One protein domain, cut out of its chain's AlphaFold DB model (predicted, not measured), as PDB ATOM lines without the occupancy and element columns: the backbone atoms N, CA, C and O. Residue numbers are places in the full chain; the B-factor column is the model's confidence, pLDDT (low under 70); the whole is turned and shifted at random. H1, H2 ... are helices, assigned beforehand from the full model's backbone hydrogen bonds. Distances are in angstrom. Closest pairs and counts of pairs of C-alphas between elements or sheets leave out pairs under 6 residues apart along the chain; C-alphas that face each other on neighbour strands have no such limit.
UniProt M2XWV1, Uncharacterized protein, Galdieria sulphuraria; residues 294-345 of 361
ATOM      1  N   PRO A 294     -23.274  47.804 -22.956       71.25
ATOM      2  CA  PRO A 294     -23.777  46.705 -22.114       71.25
ATOM      3  C   PRO A 294     -24.596  47.194 -20.908       71.25
ATOM      4  O   PRO A 294     -25.491  46.509 -20.415       71.25
ATOM      5  N   LYS A 295     -24.335  48.437 -20.483       70.56
ATOM      6  CA  LYS A 295     -25.099  49.200 -19.490       70.56
ATOM      7  C   LYS A 295     -26.607  49.228 -19.777       70.56
ATOM      8  O   LYS A 295     -27.384  49.270 -18.829       70.56
ATOM      9  N   TYR A 296     -27.029  49.151 -21.039       68.94
ATOM     10  CA  TYR A 296     -28.434  49.092 -21.444       68.94
ATOM     11  C   TYR A 296     -29.127  47.795 -21.014       68.94
ATOM     12  O   TYR A 296     -30.145  47.837 -20.322       68.94
ATOM     13  N   PHE A 297     -28.557  46.641 -21.373       75.50
ATOM     14  CA  PHE A 297     -29.097  45.345 -20.959       75.50
ATOM     15  C   PHE A 297     -29.106  45.225 -19.438       75.50
ATOM     16  O   PHE A 297     -30.049  44.685 -18.867       75.50
ATOM     17  N   ILE A 298     -28.104  45.814 -18.779       81.50
ATOM     18  CA  ILE A 298     -28.047  45.922 -17.322       81.50
ATOM     19  C   ILE A 298     -29.198  46.791 -16.793       81.50
ATOM     20  O   ILE A 298     -29.882  46.365 -15.870       81.50
ATOM     21  N   ALA A 299     -29.468  47.965 -17.369       80.38
ATOM     22  CA  ALA A 299     -30.554  48.842 -16.921       80.38
ATOM     23  C   ALA A 299     -31.941  48.203 -17.102       80.38
ATOM     24  O   ALA A 299     -32.762  48.264 -16.186       80.38
ATOM     25  N   ILE A 300     -32.191  47.537 -18.236       81.56
ATOM     26  CA  ILE A 300     -33.434  46.780 -18.453       81.56
ATOM     27  C   ILE A 300     -33.530  45.609 -17.481       81.56
ATOM     28  O   ILE A 300     -34.578  45.426 -16.865       81.56
ATOM     29  N   ALA A 301     -32.453  44.842 -17.301       84.62
ATOM     30  CA  ALA A 301     -32.437  43.744 -16.344       84.62
ATOM     31  C   ALA A 301     -32.726  44.246 -14.921       84.62
ATOM     32  O   ALA A 301     -33.559  43.661 -14.233       84.62
ATOM     33  N   ILE A 302     -32.123  45.366 -14.506       87.81
ATOM     34  CA  ILE A 302     -32.399  46.009 -13.215       87.81
ATOM     35  C   ILE A 302     -33.869  46.415 -13.125       87.81
ATOM     36  O   ILE A 302     -34.513  46.090 -12.133       87.81
ATOM     37  N   PHE A 303     -34.418  47.086 -14.140       85.94
ATOM     38  CA  PHE A 303     -35.819  47.504 -14.137       85.94
ATOM     39  C   PHE A 303     -36.760  46.301 -14.002       85.94
ATOM     40  O   PHE A 303     -37.609  46.292 -13.115       85.94
ATOM     41  N   VAL A 304     -36.554  45.252 -14.803       87.06
ATOM     42  CA  VAL A 304     -37.340  44.010 -14.746       87.06
ATOM     43  C   VAL A 304     -37.231  43.355 -13.369       87.06
ATOM     44  O   VAL A 304     -38.252  42.994 -12.785       87.06
ATOM     45  N   VAL A 305     -36.024  43.253 -12.808       89.88
ATOM     46  CA  VAL A 305     -35.806  42.702 -11.461       89.88
ATOM     47  C   VAL A 305     -36.527  43.542 -10.408       89.88
ATOM     48  O   VAL A 305     -37.225  42.981  -9.565       89.88
ATOM     49  N   VAL A 306     -36.431  44.873 -10.464       89.69
ATOM     50  CA  VAL A 306     -37.123  45.778  -9.534       89.69
ATOM     51  C   VAL A 306     -38.637  45.621  -9.656       89.69
ATOM     52  O   VAL A 306     -39.309  45.489  -8.635       89.69
ATOM     53  N   THR A 307     -39.190  45.569 -10.869       84.00
ATOM     54  CA  THR A 307     -40.628  45.365 -11.089       84.00
ATOM     55  C   THR A 307     -41.092  44.014 -10.555       84.00
ATOM     56  O   THR A 307     -42.126  43.956  -9.888       84.00
ATOM     57  N   ILE A 308     -40.326  42.941 -10.776       86.75
ATOM     58  CA  ILE A 308     -40.627  41.614 -10.224       86.75
ATOM     59  C   ILE A 308     -40.593  41.664  -8.696       86.75
ATOM     60  O   ILE A 308     -41.541  41.215  -8.060       86.75
ATOM     61  N   VAL A 309     -39.556  42.249  -8.092       86.56
ATOM     62  CA  VAL A 309     -39.425  42.347  -6.630       86.56
ATOM     63  C   VAL A 309     -40.574  43.158  -6.034       86.56
ATOM     64  O   VAL A 309     -41.224  42.689  -5.101       86.56
ATOM     65  N   VAL A 310     -40.876  44.339  -6.577       86.25
ATOM     66  CA  VAL A 310     -41.979  45.194  -6.110       86.25
ATOM     67  C   VAL A 310     -43.328  44.500  -6.301       86.25
ATOM     68  O   VAL A 310     -44.139  44.472  -5.374       86.25
ATOM     69  N   GLY A 311     -43.551  43.867  -7.454       84.62
ATOM     70  CA  GLY A 311     -44.748  43.073  -7.727       84.62
ATOM     71  C   GLY A 311     -44.905  41.933  -6.723       84.62
ATOM     72  O   GLY A 311     -45.942  41.817  -6.070       84.62
ATOM     73  N   CYS A 312     -43.845  41.155  -6.500       80.00
ATOM     74  CA  CYS A 312     -43.807  40.114  -5.483       80.00
ATOM     75  C   CYS A 312     -44.092  40.682  -4.093       80.00
ATOM     76  O   CYS A 312     -44.854  40.064  -3.362       80.00
ATOM     77  N   LEU A 313     -43.549  41.850  -3.732       78.00
ATOM     78  CA  LEU A 313     -43.764  42.509  -2.440       78.00
ATOM     79  C   LEU A 313     -45.182  43.078  -2.255       78.00
ATOM     80  O   LEU A 313     -45.617  43.188  -1.106       78.00
ATOM     81  N   HIS A 314     -45.919  43.361  -3.329       76.94
ATOM     82  CA  HIS A 314     -47.307  43.828  -3.263       76.94
ATOM     83  C   HIS A 314     -48.358  42.718  -3.336       76.94
ATOM     84  O   HIS A 314     -49.497  42.944  -2.924       76.94
ATOM     85  N   ILE A 315     -48.008  41.503  -3.770       77.12
ATOM     86  CA  ILE A 315     -48.939  40.370  -3.692       77.12
ATOM     87  C   ILE A 315     -49.233  40.093  -2.206       77.12
ATOM     88  O   ILE A 315     -48.287  39.873  -1.439       77.12
ATOM     89  N   PRO A 316     -50.507  40.077  -1.763       78.38
ATOM     90  CA  PRO A 316     -50.858  39.728  -0.392       78.38
ATOM     91  C   PRO A 316     -50.267  38.371  -0.010       78.38
ATOM     92  O   PRO A 316     -50.286  37.435  -0.808       78.38
ATOM     93  N   LEU A 317     -49.761  38.246   1.219       70.38
ATOM     94  CA  LEU A 317     -49.124  37.021   1.722       70.38
ATOM     95  C   LEU A 317     -49.962  35.757   1.468       70.38
ATOM     96  O   LEU A 317     -49.416  34.730   1.078       70.38
ATOM     97  N   THR A 318     -51.285  35.855   1.599       68.19
ATOM     98  CA  THR A 318     -52.234  34.764   1.329       68.19
ATOM     99  C   THR A 318     -52.228  34.313  -0.134       68.19
ATOM    100  O   THR A 318     -52.243  33.117  -0.413       68.19
ATOM    101  N   LYS A 319     -52.124  35.248  -1.087       73.00
ATOM    102  CA  LYS A 319     -52.007  34.931  -2.519       73.00
ATOM    103  C   LYS A 319     -50.630  34.367  -2.871       73.00
ATOM    104  O   LYS A 319     -50.554  33.467  -3.699       73.00
ATOM    105  N   ARG A 320     -49.552  34.815  -2.210       68.50
ATOM    106  CA  ARG A 320     -48.213  34.217  -2.399       68.50
ATOM    107  C   ARG A 320     -48.191  32.752  -1.981       68.50
ATOM    108  O   ARG A 320     -47.651  31.928  -2.704       68.50
ATOM    109  N   GLN A 321     -48.811  32.430  -0.846       71.44
ATOM    110  CA  GLN A 321     -48.912  31.056  -0.353       71.44
ATOM    111  C   GLN A 321     -49.659  30.155  -1.339       71.44
ATOM    112  O   GLN A 321     -49.167  29.074  -1.656       71.44
ATOM    113  N   ALA A 322     -50.789  30.625  -1.874       74.88
ATOM    114  CA  ALA A 322     -51.556  29.891  -2.879       74.88
ATOM    115  C   ALA A 322     -50.751  29.653  -4.171       74.88
ATOM    116  O   ALA A 322     -50.758  28.545  -4.705       74.88
ATOM    117  N   ILE A 323     -50.003  30.660  -4.642       72.94
ATOM    118  CA  ILE A 323     -49.130  30.531  -5.819       72.94
ATOM    119  C   ILE A 323     -47.999  29.528  -5.553       72.94
ATOM    120  O   ILE A 323     -47.767  28.642  -6.373       72.94
ATOM    121  N   CYS A 324     -47.328  29.602  -4.399       71.19
ATOM    122  CA  CYS A 324     -46.271  28.651  -4.045       71.19
ATOM    123  C   CYS A 324     -46.799  27.212  -3.946       71.19
ATOM    124  O   CYS A 324     -46.173  26.294  -4.469       71.19
ATOM    125  N   GLN A 325     -47.964  27.008  -3.323       75.00
ATOM    126  CA  GLN A 325     -48.604  25.690  -3.237       75.00
ATOM    127  C   GLN A 325     -48.986  25.148  -4.619       75.00
ATOM    128  O   GLN A 325     -48.772  23.968  -4.897       75.00
ATOM    129  N   TYR A 326     -49.497  26.008  -5.504       81.12
ATOM    130  CA  TYR A 326     -49.798  25.644  -6.886       81.12
ATOM    131  C   TYR A 326     -48.540  25.209  -7.652       81.12
ATOM    132  O   TYR A 326     -48.541  24.150  -8.280       81.12
ATOM    133  N   LEU A 327     -47.452  25.982  -7.558       75.00
ATOM    134  CA  LEU A 327     -46.191  25.679  -8.242       75.00
ATOM    135  C   LEU A 327     -45.553  24.379  -7.733       75.00
ATOM    136  O   LEU A 327     -45.140  23.559  -8.548       75.00
ATOM    137  N   LEU A 328     -45.545  24.146  -6.414       76.06
ATOM    138  CA  LEU A 328     -45.037  22.904  -5.814       76.06
ATOM    139  C   LEU A 328     -45.853  21.674  -6.235       76.06
ATOM    140  O   LEU A 328     -45.285  20.609  -6.459       76.06
ATOM    141  N   LYS A 329     -47.178  21.817  -6.374       80.69
ATOM    142  CA  LYS A 329     -48.053  20.738  -6.853       80.69
ATOM    143  C   LYS A 329     -47.850  20.451  -8.342       80.69
ATOM    144  O   LYS A 329     -47.922  19.298  -8.755       80.69
ATOM    145  N   ARG A 330     -47.642  21.491  -9.157       80.62
ATOM    146  CA  ARG A 330     -47.506  21.367 -10.616       80.62
ATOM    147  C   ARG A 330     -46.121  20.877 -11.042       80.62
ATOM    148  O   ARG A 330     -46.030  20.169 -12.040       80.62
ATOM    149  N   TYR A 331     -45.080  21.224 -10.287       81.44
ATOM    150  CA  TYR A 331     -43.688  20.903 -10.600       81.44
ATOM    151  C   TYR A 331     -42.985  20.264  -9.389       81.44
ATOM    152  O   TYR A 331     -42.146  20.902  -8.748       81.44
ATOM    153  N   PRO A 332     -43.297  18.996  -9.066       76.75
ATOM    154  CA  PRO A 332     -42.792  18.328  -7.861       76.75
ATOM    155  C   PRO A 332     -41.264  18.150  -7.842       76.75
ATOM    156  O   PRO A 332     -40.683  17.982  -6.771       76.75
ATOM    157  N   ASN A 333     -40.610  18.243  -9.005       77.50
ATOM    158  CA  ASN A 333     -39.168  18.041  -9.168       77.50
ATOM    159  C   ASN A 333     -38.337  19.335  -9.101       77.50
ATOM    160  O   ASN A 333     -37.124  19.276  -9.290       77.50
ATOM    161  N   ILE A 334     -38.938  20.508  -8.842       67.50
ATOM    162  CA  ILE A 334     -38.154  21.726  -8.579       67.50
ATOM    163  C   ILE A 334     -37.447  21.545  -7.228       67.50
ATOM    164  O   ILE A 334     -38.014  21.804  -6.165       67.50
ATOM    165  N   SER A 335     -36.190  21.093  -7.261       49.34
ATOM    166  CA  SER A 335     -35.331  20.937  -6.084       49.34
ATOM    167  C   SER A 335     -34.757  22.284  -5.633       49.34
ATOM    168  O   SER A 335     -33.555  22.444  -5.432       49.34
ATOM    169  N   CYS A 336     -35.601  23.298  -5.455       49.53
ATOM    170  CA  CYS A 336     -35.177  24.490  -4.736       49.53
ATOM    171  C   CYS A 336     -35.174  24.175  -3.234       49.53
ATOM    172  O   CYS A 336     -36.056  24.630  -2.513       49.53
ATOM    173  N   TYR A 337     -34.199  23.389  -2.762       50.28
ATOM    174  CA  TYR A 337     -33.998  23.105  -1.332       50.28
ATOM    175  C   TYR A 337     -33.963  24.407  -0.511       50.28
ATOM    176  O   TYR A 337     -34.649  24.524   0.498       50.28
ATOM    177  N   TRP A 338     -33.311  25.442  -1.047       48.44
ATOM    178  CA  TRP A 338     -33.271  26.789  -0.472       48.44
ATOM    179  C   TRP A 338     -34.641  27.473  -0.394       48.44
ATOM    180  O   TRP A 338     -34.984  28.071   0.618       48.44
ATOM    181  N   LEU A 339     -35.466  27.352  -1.439       50.50
ATOM    182  CA  LEU A 339     -36.790  27.978  -1.458       50.50
ATOM    183  C   LEU A 339     -37.773  27.212  -0.567       50.50
ATOM    184  O   LEU A 339     -38.643  27.818   0.045       50.50
ATOM    185  N   LYS A 340     -37.633  25.887  -0.473       54.69
ATOM    186  CA  LYS A 340     -38.480  25.038   0.364       54.69
ATOM    187  C   LYS A 340     -38.230  25.344   1.841       54.69
ATOM    188  O   LYS A 340     -39.187  25.662   2.546       54.69
ATOM    189  N   ASP A 341     -36.971  25.367   2.277       59.03
ATOM    190  CA  ASP A 341     -36.628  25.656   3.670       59.03
ATOM    191  C   ASP A 341     -36.961  27.095   4.062       59.03
ATOM    192  O   ASP A 341     -37.580  27.293   5.106       59.03
ATOM    193  N   ASP A 342     -36.678  28.094   3.218       58.59
ATOM    194  CA  ASP A 342     -37.034  29.486   3.522       58.59
ATOM    195  C   ASP A 342     -38.546  29.720   3.521       58.59
ATOM    196  O   ASP A 342     -39.042  30.461   4.373       58.59
ATOM    197  N   ILE A 343     -39.306  29.060   2.637       57.31
ATOM    198  CA  ILE A 343     -40.773  29.113   2.656       57.31
ATOM    199  C   ILE A 343     -41.310  28.440   3.925       57.31
ATOM    200  O   ILE A 343     -42.158  29.031   4.591       57.31
ATOM    201  N   TYR A 344     -40.810  27.265   4.323       62.97
ATOM    202  CA  TYR A 344     -41.237  26.597   5.563       62.97
ATOM    203  C   TYR A 344     -40.823  27.375   6.825       62.97
ATOM    204  O   TYR A 344     -41.610  27.477   7.775       62.97
ATOM    205  N   ARG A 345     -39.647  28.014   6.840       65.06
ATOM    206  CA  ARG A 345     -39.214  28.923   7.918       65.06
ATOM    207  C   ARG A 345     -40.094  30.167   7.992       65.06
ATOM    208  O   ARG A 345     -40.515  30.561   9.076       65.06
TER     209      ARG A 345
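Overview. This is residues 294 to 345 of the 361 residues of an uncharacterized protein of Galdieria sulphuraria (UniProt M2XWV1). One long helix, H1, makes an arm that sticks out and meets the beginning of a second helix, H2, at an L-shaped corner. From the far end of H2 the chain folds back through a short loop to a small third helix, H3, near H2, and the whole is an open frame with few contacts and no packed core. The printed part has 52 residues with three named helices, in the order H1, H2, H3, and no named strand; its class is all helix. It is loose, with a radius of gyration of the C-alphas of 14.2 A, and only just elongated, spanning 38 by 25 by 21 A.

Along the chain. H1, residues 295 to 314, is the longest helix, 28.0 A from C-alpha 295 at (-25.099, 49.200, -19.490) to C-alpha 314 at (-47.307, 43.828, -3.263). H2, residues 317 to 330, measures 20.0 A. H3, residues 337 to 345, measures 12.1 A and ends with C-alpha 345 at (-39.214, 28.923, 7.918).

Arrangement. H1 and H2 are close but not clearly touching; their closest C-alphas, those of Cys 312 and Arg 320, are 8.0 A apart. Their lines are about perpendicular, but only just, at 72 degrees. H2 and H3 are near each other, with 5 pairs of C-alphas within 10 A. H1 and H3 are apart. In H1, H2 and H3 every O i to N i+4 pair is within hydrogen-bond range.

Size, cuts and confidence. The C-alphas of Pro 294 and Thr 318 are the two farthest apart, at 38.8 A. Residues 294 to 311, of which 295 to 311 belong to H1, stand free. The link from H1 to H2 is tight, with 2 residues, and that from H2 to H3 is short, with 6. The printed part has no cut. Its mean pLDDT is 73.5; residues 296, 318, 320 and 334 to 345 are under 70.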